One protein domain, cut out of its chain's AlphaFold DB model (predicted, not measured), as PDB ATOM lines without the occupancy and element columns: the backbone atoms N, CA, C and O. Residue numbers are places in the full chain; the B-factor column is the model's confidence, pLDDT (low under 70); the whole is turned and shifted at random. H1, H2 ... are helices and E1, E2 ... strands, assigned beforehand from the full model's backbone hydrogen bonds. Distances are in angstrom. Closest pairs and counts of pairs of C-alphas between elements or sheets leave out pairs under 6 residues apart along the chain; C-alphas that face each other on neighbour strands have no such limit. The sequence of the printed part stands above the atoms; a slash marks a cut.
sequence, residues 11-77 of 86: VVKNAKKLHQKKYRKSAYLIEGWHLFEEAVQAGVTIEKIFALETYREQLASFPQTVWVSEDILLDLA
ATOM      1  N   VAL A  11     291.875 155.738 374.295       96.69
ATOM      2  CA  VAL A  11     293.062 154.906 374.541       96.69
ATOM      3  C   VAL A  11     294.205 155.772 375.065       96.69
ATOM      4  O   VAL A  11     294.746 155.475 376.128       96.69
ATOM      5  N   VAL A  12     294.490 156.891 374.393       97.75
ATOM      6  CA  VAL A  12     295.530 157.858 374.795       97.75
ATOM      7  C   VAL A  12     295.224 158.442 376.173       97.75
ATOM      8  O   VAL A  12     296.069 158.424 377.062       97.75
ATOM      9  N   LYS A  13     293.983 158.886 376.409       97.81
ATOM     10  CA  LYS A  13     293.570 159.427 377.715       97.81
ATOM     11  C   LYS A  13     293.731 158.419 378.846       97.81
ATOM     12  O   LYS A  13     294.031 158.812 379.970       97.81
ATOM     13  N   ASN A  14     293.462 157.144 378.583       97.31
ATOM     14  CA  ASN A  14     293.589 156.100 379.592       97.31
ATOM     15  C   ASN A  14     295.054 155.749 379.861       97.31
ATOM     16  O   ASN A  14     295.404 155.616 381.029       97.31
ATOM     17  N   ALA A  15     295.903 155.697 378.831       97.69
ATOM     18  CA  ALA A  15     297.345 155.544 379.002       97.69
ATOM     19  C   ALA A  15     297.931 156.714 379.808       97.69
ATOM     20  O   ALA A  15     298.534 156.495 380.853       97.69
ATOM     21  N   LYS A  16     297.616 157.962 379.442       97.25
ATOM     22  CA  LYS A  16     298.093 159.160 380.152       97.25
ATOM     23  C   LYS A  16     297.724 159.193 381.637       97.25
ATOM     24  O   LYS A  16     298.456 159.735 382.462       97.25
ATOM     25  N   LYS A  17     296.580 158.619 382.023       97.50
ATOM     26  CA  LYS A  17     296.190 158.525 383.440       97.50
ATOM     27  C   LYS A  17     297.192 157.713 384.265       97.50
ATOM     28  O   LYS A  17     297.315 157.995 385.453       97.50
ATOM     29  N   LEU A  18     297.912 156.758 383.672       97.94
ATOM     30  CA  LEU A  18     298.884 155.910 384.372       97.94
ATOM     31  C   LEU A  18     300.074 156.703 384.945       97.94
ATOM     32  O   LEU A  18     300.717 156.237 385.886       97.94
ATOM     33  N   HIS A  19     300.292 157.947 384.515       96.44
ATOM     34  CA  HIS A  19     301.224 158.871 385.177       96.44
ATOM     35  C   HIS A  19     300.823 159.232 386.609       96.44
ATOM     36  O   HIS A  19     301.669 159.503 387.463       96.44
ATOM     37  N   GLN A  20     299.535 159.152 386.948       96.81
ATOM     38  CA  GLN A  20     299.067 159.414 388.308       96.81
ATOM     39  C   GLN A  20     298.970 158.110 389.108       96.81
ATOM     40  O   GLN A  20     298.262 157.174 388.732       96.81
ATOM     41  N   LYS A  21     299.584 158.091 390.299       96.62
ATOM     42  CA  LYS A  21     299.638 156.922 391.201       96.62
ATOM     43  C   LYS A  21     298.274 156.261 391.451       96.62
ATOM     44  O   LYS A  21     298.189 155.042 391.471       96.62
ATOM     45  N   LYS A  22     297.197 157.044 391.587       97.50
ATOM     46  CA  LYS A  22     295.835 156.524 391.835       97.50
ATOM     47  C   LYS A  22     295.284 155.631 390.711       97.50
ATOM     48  O   LYS A  22     294.367 154.849 390.960       97.50
ATOM     49  N   TYR A  23     295.816 155.756 389.493       97.31
ATOM     50  CA  TYR A  23     295.424 154.942 388.341       97.31
ATOM     51  C   TYR A  23     296.389 153.776 388.070       97.31
ATOM     52  O   TYR A  23     296.009 152.857 387.350       97.31
ATOM     53  N   ARG A  24     297.578 153.745 388.692       96.88
ATOM     54  CA  ARG A  24     298.522 152.616 388.615       96.88
ATOM     55  C   ARG A  24     298.128 151.489 389.562       96.88
ATOM     56  O   ARG A  24     298.723 151.313 390.622       96.88
ATOM     57  N   LYS A  25     297.067 150.769 389.203       94.75
ATOM     58  CA  LYS A  25     296.587 149.609 389.970       94.75
ATOM     59  C   LYS A  25     297.135 148.290 389.433       94.75
ATOM     60  O   LYS A  25     297.554 147.456 390.221       94.75
ATOM     61  N   SER A  26     297.123 148.124 388.111       93.75
ATOM     62  CA  SER A  26     297.559 146.904 387.417       93.75
ATOM     63  C   SER A  26     298.671 147.146 386.398       93.75
ATOM     64  O   SER A  26     299.418 146.226 386.096       93.75
ATOM     65  N   ALA A  27     298.790 148.374 385.892       96.75
ATOM     66  CA  ALA A  27     299.732 148.743 384.845       96.75
ATOM     67  C   ALA A  27     300.370 150.108 385.126       96.75
ATOM     68  O   ALA A  27     299.865 150.916 385.917       96.75
ATOM     69  N   TYR A  28     301.483 150.356 384.451       97.38
ATOM     70  CA  TYR A  28     302.226 151.609 384.430       97.38
ATOM     71  C   TYR A  28     302.848 151.787 383.039       97.38
ATOM     72  O   TYR A  28     302.852 150.844 382.251       97.38
ATOM     73  N   LEU A  29     303.310 152.997 382.730       97.25
ATOM     74  CA  LEU A  29     304.030 153.273 381.487       97.25
ATOM     75  C   LEU A  29     305.529 153.091 381.720       97.25
ATOM     76  O   LEU A  29     306.039 153.466 382.778       97.25
ATOM     77  N   ILE A  30     306.206 152.538 380.724       96.00
ATOM     78  CA  ILE A  30     307.660 152.579 380.575       96.00
ATOM     79  C   ILE A  30     307.956 153.337 379.288       96.00
ATOM     80  O   ILE A  30     307.105 153.414 378.417       96.00
ATOM     81  N   GLU A  31     309.131 153.935 379.168       94.44
ATOM     82  CA  GLU A  31     309.475 154.740 377.998       94.44
ATOM     83  C   GLU A  31     310.843 154.324 377.459       94.44
ATOM     84  O   GLU A  31     311.783 154.098 378.222       94.44
ATOM     85  N   GLY A  32     310.967 154.284 376.132       96.19
ATOM     86  CA  GLY A  32     312.235 154.047 375.453       96.19
ATOM     87  C   GLY A  32     312.523 152.578 375.149       96.19
ATOM     88  O   GLY A  32     312.022 151.652 375.791       96.19
ATOM     89  N   TRP A  33     313.362 152.376 374.133       97.25
ATOM     90  CA  TRP A  33     313.621 151.055 373.553       97.25
ATOM     91  C   TRP A  33     314.264 150.093 374.538       97.25
ATOM     92  O   TRP A  33     313.886 148.929 374.585       97.25
ATOM     93  N   HIS A  34     315.176 150.591 375.369       97.00
ATOM     94  CA  HIS A  34     315.869 149.749 376.331       97.00
ATOM     95  C   HIS A  34     314.909 149.122 377.352       97.00
ATOM     96  O   HIS A  34     314.924 147.910 377.535       97.00
ATOM     97  N   LEU A  35     314.007 149.916 377.946       96.81
ATOM     98  CA  LEU A  35     313.020 149.395 378.900       96.81
ATOM     99  C   LEU A  35     312.028 148.441 378.228       96.81
ATOM    100  O   LEU A  35     311.625 147.444 378.825       96.81
ATOM    101  N   PHE A  36     311.639 148.727 376.983       97.62
ATOM    102  CA  PHE A  36     310.808 147.818 376.199       97.62
ATOM    103  C   PHE A  36     311.503 146.466 375.963       97.62
ATOM    104  O   PHE A  36     310.901 145.418 376.191       97.62
ATOM    105  N   GLU A  37     312.771 146.471 375.551       97.62
ATOM    106  CA  GLU A  37     313.561 145.254 375.334       97.62
ATOM    107  C   GLU A  37     313.730 144.447 376.623       97.62
ATOM    108  O   GLU A  37     313.520 143.233 376.612       97.62
ATOM    109  N   GLU A  38     314.044 145.108 377.740       98.19
ATOM    110  CA  GLU A  38     314.122 144.471 379.058       98.19
ATOM    111  C   GLU A  38     312.787 143.826 379.449       98.19
ATOM    112  O   GLU A  38     312.761 142.689 379.923       98.19
ATOM    113  N   ALA A  39     311.667 144.511 379.204       97.69
ATOM    114  CA  ALA A  39     310.335 143.985 379.475       97.69
ATOM    115  C   ALA A  39     310.032 142.728 378.636       97.69
ATOM    116  O   ALA A  39     309.547 141.720 379.161       97.69
ATOM    117  N   VAL A  40     310.366 142.750 377.343       97.44
ATOM    118  CA  VAL A  40     310.218 141.584 376.463       97.44
ATOM    119  C   VAL A  40     311.092 140.422 376.944       97.44
ATOM    120  O   VAL A  40     310.602 139.298 377.056       97.44
ATOM    121  N   GLN A  41     312.358 140.680 377.281       98.06
ATOM    122  CA  GLN A  41     313.299 139.659 377.759       98.06
ATOM    123  C   GLN A  41     312.881 139.057 379.106       98.06
ATOM    124  O   GLN A  41     313.020 137.853 379.316       98.06
ATOM    125  N   ALA A  42     312.331 139.873 380.005       97.75
ATOM    126  CA  ALA A  42     311.811 139.434 381.296       97.75
ATOM    127  C   ALA A  42     310.478 138.671 381.188       97.75
ATOM    128  O   ALA A  42     310.009 138.116 382.182       97.75
ATOM    129  N   GLY A  43     309.846 138.649 380.007       96.75
ATOM    130  CA  GLY A  43     308.560 137.991 379.790       96.75
ATOM    131  C   GLY A  43     307.399 138.654 380.537       96.75
ATOM    132  O   GLY A  43     306.395 137.996 380.819       96.75
ATOM    133  N   VAL A  44     307.517 139.941 380.885       95.44
ATOM    134  CA  VAL A  44     306.398 140.671 381.496       95.44
ATOM    135  C   VAL A  44     305.276 140.863 380.481       95.44
ATOM    136  O   VAL A  44     305.485 141.008 379.278       95.44
ATOM    137  N   THR A  45     304.039 140.866 380.972       96.25
ATOM    138  CA  THR A  45     302.869 141.080 380.120       96.25
ATOM    139  C   THR A  45     302.801 142.537 379.662       96.25
ATOM    140  O   THR A  45     302.556 143.434 380.467       96.25
ATOM    141  N   ILE A  46     302.977 142.764 378.360       97.31
ATOM    142  CA  ILE A  46     302.845 144.082 377.723       97.31
ATOM    143  C   ILE A  46     301.413 144.241 377.206       97.31
ATOM    144  O   ILE A  46     301.022 143.589 376.238       97.31
ATOM    145  N   GLU A  47     300.622 145.111 377.841       97.06
ATOM    146  CA  GLU A  47     299.210 145.300 377.474       97.06
ATOM    147  C   GLU A  47     299.021 146.030 376.136       97.06
ATOM    148  O   GLU A  47     298.134 145.680 375.358       97.06
ATOM    149  N   LYS A  48     299.799 147.092 375.903       97.38
ATOM    150  CA  LYS A  48     299.788 147.925 374.692       97.38
ATOM    151  C   LYS A  48     301.171 148.524 374.495       97.38
ATOM    152  O   LYS A  48     301.877 148.733 375.474       97.38
ATOM    153  N   ILE A  49     301.501 148.827 373.246       98.19
ATOM    154  CA  ILE A  49     302.712 149.564 372.873       98.19
ATOM    155  C   ILE A  49     302.260 150.792 372.096       98.19
ATOM    156  O   ILE A  49     301.507 150.647 371.140       98.19
ATOM    157  N   PHE A  50     302.676 151.986 372.485       98.25
ATOM    158  CA  PHE A  50     302.448 153.217 371.740       98.25
ATOM    159  C   PHE A  50     303.730 153.572 371.001       98.25
ATOM    160  O   PHE A  50     304.753 153.840 371.621       98.25
ATOM    161  N   ALA A  51     303.694 153.569 369.671       98.25
ATOM    162  CA  ALA A  51     304.900 153.777 368.876       98.25
ATOM    163  C   ALA A  51     304.649 154.633 367.635       98.25
ATOM    164  O   ALA A  51     303.530 154.704 367.113       98.25
ATOM    165  N   LEU A  52     305.715 155.264 367.146       97.81
ATOM    166  CA  LEU A  52     305.702 155.938 365.849       97.81
ATOM    167  C   LEU A  52     305.692 154.907 364.723       97.81
ATOM    168  O   LEU A  52     306.377 153.887 364.788       97.81
ATOM    169  N   GLU A  53     304.964 155.202 363.647       96.44
ATOM    170  CA  GLU A  53     304.838 154.289 362.504       96.44
ATOM    171  C   GLU A  53     306.181 153.960 361.832       96.44
ATOM    172  O   GLU A  53     306.329 152.876 361.272       96.44
ATOM    173  N   THR A  54     307.188 154.834 361.947       96.88
ATOM    174  CA  THR A  54     308.536 154.566 361.418       96.88
ATOM    175  C   THR A  54     309.187 153.308 362.006       96.88
ATOM    176  O   THR A  54     310.146 152.813 361.423       96.88
ATOM    177  N   TYR A  55     308.673 152.785 363.128       96.94
ATOM    178  CA  TYR A  55     309.156 151.565 363.779       96.94
ATOM    179  C   TYR A  55     308.296 150.325 363.493       96.94
ATOM    180  O   TYR A  55     308.343 149.330 364.223       96.94
ATOM    181  N   ARG A  56     307.464 150.373 362.446       95.56
ATOM    182  CA  ARG A  56     306.539 149.286 362.105       95.56
ATOM    183  C   ARG A  56     307.224 147.945 361.910       95.56
ATOM    184  O   ARG A  56     306.699 146.935 362.369       95.56
ATOM    185  N   GLU A  57     308.359 147.930 361.226       96.56
ATOM    186  CA  GLU A  57     309.070 146.686 360.938       96.56
ATOM    187  C   GLU A  57     309.625 146.053 362.217       96.56
ATOM    188  O   GLU A  57     309.449 144.853 362.422       96.56
ATOM    189  N   GLN A  58     310.186 146.857 363.128       97.19
ATOM    190  CA  GLN A  58     310.685 146.376 364.421       97.19
ATOM    191  C   GLN A  58     309.575 145.788 365.304       97.19
ATOM    192  O   GLN A  58     309.820 144.856 366.067       97.19
ATOM    193  N   LEU A  59     308.352 146.316 365.203       97.00
ATOM    194  CA  LEU A  59     307.219 145.914 366.041       97.00
ATOM    195  C   LEU A  59     306.203 145.013 365.318       97.00
ATOM    196  O   LEU A  59     305.103 144.790 365.827       97.00
ATOM    197  N   ALA A  60     306.552 144.450 364.158       96.19
ATOM    198  CA  ALA A  60     305.639 143.632 363.354       96.19
ATOM    199  C   ALA A  60     305.081 142.408 364.109       96.19
ATOM    200  O   ALA A  60     303.956 141.975 363.854       96.19
ATOM    201  N   SER A  61     305.843 141.872 365.067       96.56
ATOM    202  CA  SER A  61     305.445 140.740 365.915       96.56
ATOM    203  C   SER A  61     304.567 141.125 367.111       96.56
ATOM    204  O   SER A  61     304.150 140.242 367.858       96.56
ATOM    205  N   PHE A  62     304.267 142.414 367.305       96.69
ATOM    206  CA  PHE A  62     303.515 142.920 368.452       96.69
ATOM    207  C   PHE A  62     302.157 143.489 368.008       96.69
ATOM    208  O   PHE A  62     302.024 144.697 367.780       96.69
ATOM    209  N   PRO A  63     301.110 142.650 367.885       95.38
ATOM    210  CA  PRO A  63     299.795 143.075 367.396       95.38
ATOM    211  C   PRO A  63     299.083 144.069 368.328       95.38
ATOM    212  O   PRO A  63     298.178 144.775 367.891       95.38
ATOM    213  N   GLN A  64     299.494 144.152 369.597       96.19
ATOM    214  CA  GLN A  64     299.015 145.138 370.568       96.19
ATOM    215  C   GLN A  64     299.614 146.546 370.380       96.19
ATOM    216  O   GLN A  64     299.406 147.421 371.226       96.19
ATOM    217  N   THR A  65     300.357 146.775 369.293       97.88
ATOM    218  CA  THR A  65     300.920 148.088 368.965       97.88
ATOM    219  C   THR A  65     299.844 149.046 368.460       97.88
ATOM    220  O   THR A  65     299.076 148.757 367.541       97.88
ATOM    221  N   VAL A  66     299.814 150.226 369.063       98.00
ATOM    222  CA  VAL A  66     298.977 151.369 368.736       98.00
ATOM    223  C   VAL A  66     299.870 152.433 368.108       98.00
ATOM    224  O   VAL A  66     300.705 153.040 368.775       98.00
ATOM    225  N   TRP A  67     299.671 152.677 366.816       98.06
ATOM    226  CA  TRP A  67     300.419 153.698 366.087       98.06
ATOM    227  C   TRP A  67     299.913 155.092 366.438       98.06
ATOM    228  O   TRP A  67     298.710 155.367 366.360       98.06
ATOM    229  N   VAL A  68     300.833 155.975 366.808       98.25
ATOM    230  CA  VAL A  68     300.530 157.336 367.253       98.25
ATOM    231  C   VAL A  68     301.380 158.364 366.509       98.25
ATOM    232  O   VAL A  68     302.443 158.037 365.985       98.25
ATOM    233  N   SER A  69     300.909 159.611 366.445       97.88
ATOM    234  CA  SER A  69     301.759 160.728 366.014       97.88
ATOM    235  C   SER A  69     302.780 161.107 367.090       97.88
ATOM    236  O   SER A  69     302.605 160.784 368.267       97.88
ATOM    237  N   GLU A  70     303.805 161.863 366.697       97.00
ATOM    238  CA  GLU A  70     304.815 162.412 367.612       97.00
ATOM    239  C   GLU A  70     304.186 163.214 368.755       97.00
ATOM    240  O   GLU A  70     304.490 162.963 369.916       97.00
ATOM    241  N   ASP A  71     303.218 164.084 368.451       97.06
ATOM    242  CA  ASP A  71     302.490 164.873 369.455       97.06
ATOM    243  C   ASP A  71     301.789 164.022 370.519       97.06
ATOM    244  O   ASP A  71     301.620 164.458 371.659       97.06
ATOM    245  N   ILE A  72     301.319 162.831 370.141       98.12
ATOM    246  CA  ILE A  72     300.654 161.905 371.056       98.12
ATOM    247  C   ILE A  72     301.680 161.123 371.855       98.12
ATOM    248  O   ILE A  72     301.489 160.958 373.056       98.12
ATOM    249  N   LEU A  73     302.768 160.685 371.226       97.75
ATOM    250  CA  LEU A  73     303.851 160.022 371.936       97.75
ATOM    251  C   LEU A  73     304.469 160.955 372.990       97.75
ATOM    252  O   LEU A  73     304.620 160.554 374.138       97.75
ATOM    253  N   LEU A  74     304.717 162.219 372.637       97.19
ATOM    254  CA  LEU A  74     305.189 163.259 373.555       97.19
ATOM    255  C   LEU A  74     304.193 163.541 374.688       97.19
ATOM    256  O   LEU A  74     304.592 163.866 375.798       97.19
ATOM    257  N   ASP A  75     302.890 163.410 374.434       96.56
ATOM    258  CA  ASP A  75     301.863 163.576 375.469       96.56
ATOM    259  C   ASP A  75     301.792 162.398 376.456       96.56
ATOM    260  O   ASP A  75     301.248 162.556 377.557       96.56
ATOM    261  N   LEU A  76     302.280 161.224 376.039       97.19
ATOM    262  CA  LEU A  76     302.341 159.991 376.825       97.19
ATOM    263  C   LEU A  76     303.682 159.803 377.535       97.19
ATOM    264  O   LEU A  76     303.703 159.162 378.581       97.19
ATOM    265  N   ALA A  77     304.764 160.347 376.997       95.75
ATOM    266  CA  ALA A  77     306.088 160.325 377.598       95.75
ATOM    267  C   ALA A  77     306.201 161.282 378.796       95.75
ATOM    268  O   ALA A  77     305.493 162.288 378.871       95.75
TER     269      ALA A  77
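What this domain is: This is residues 11 to 77 of the 86 residues of the protein "RNA methyltransferase" of Streptococcus sp. (UniProt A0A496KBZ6). Look for a short pair of parallel strands, E1 and E2, near the middle of a small domain, with H3 folding back from the end of E2 and H1 next to H3, while H2 lies away from both of these helices. Two long loops reach to opposite ends of the longest axis, one round Lys 22 in the link from H1 to H2, the other round Glu 57 in the link from E1 to E2. The printed part has 67 residues with three named helices and two named strands, in the order H1, H2, E1, E2, H3, and the sheet's order is E1, E2, parallel. The class is mixed, helices and strands, with 31 residues in named elements, under half of the printed part. The whole is compact, with a radius of gyration of the C-alphas of 11.9 A and spans of 35 by 29 by 19 A.

How they stand to each other: Begin with the sheet, where E1, residues 49 to 52, and E2, residues 65 to 68, are parallel neighbours with 41 degrees between their directions. Their C-alphas that face each other include 49 and 65, 4.5 A apart, and 52 and 68, 5.5 A apart. Look then at the backbone: N 66 and O 49 are 2.7 A apart and N 68 and O 51 are 3.0 A apart, both within hydrogen-bond range. From E2 a tight link of 1 residue leads to H3, residues 70 to 76. Between E1 and H3 you will find 4 pairs of C-alphas within 8 A, the closest being those of Leu 52 and Glu 70, 6.8 A apart. Going outward, H3 and H1, residues 11 to 17, touch, and their closest C-alphas are those of Lys 16 and Leu 76, 5.5 A apart. These two helices run the same way at a steep tilt of 43 degrees. H1 is apart from E1 and from E2. H2, residues 33 to 41, touches no helix; it is apart from H1, from H3 and from E2. In H1, H2 and H3 every O i to N i+4 pair is within hydrogen-bond range.

Where its parts are: Find C-alpha 49 of Ile 49 at (302.712, 149.564, 372.873); from there E1 runs 9.9 A to Leu 52. E2 runs 9.4 A from Thr 65 to Val 68. H2 is the longest helix by residues, 9 of them, and goes 12.2 A from Trp 33 at (313.621, 151.055, 373.553) to Gln 41. H1 begins at C-alpha 11, (293.062, 154.906, 374.541), and covers 10.1 A from Val 11 to Lys 17. H3 covers 9.8 A from Glu 70 to Leu 76, where you find its last C-alpha at (302.341, 159.991, 376.825).

The domain as a whole: The two C-alphas farthest apart are those of Lys 22 and Glu 57, 35.0 A, while those of Val 11 and Ala 77, the first and last printed, are 14.4 A apart. The printed part runs from 11 to 77 and has no cut. The long links are H1 to H2, residues 18 to 32, and E1 to E2, residues 53 to 64; follow the first and its C-alphas lie 6 to 19 A from the mean of all C-alphas, the second 9 to 16 A. The link from H2 to E1, with 7 residues, is short. In the B-factor column the mean pLDDT of the printed part is 97.0, and no printed residue is under 70.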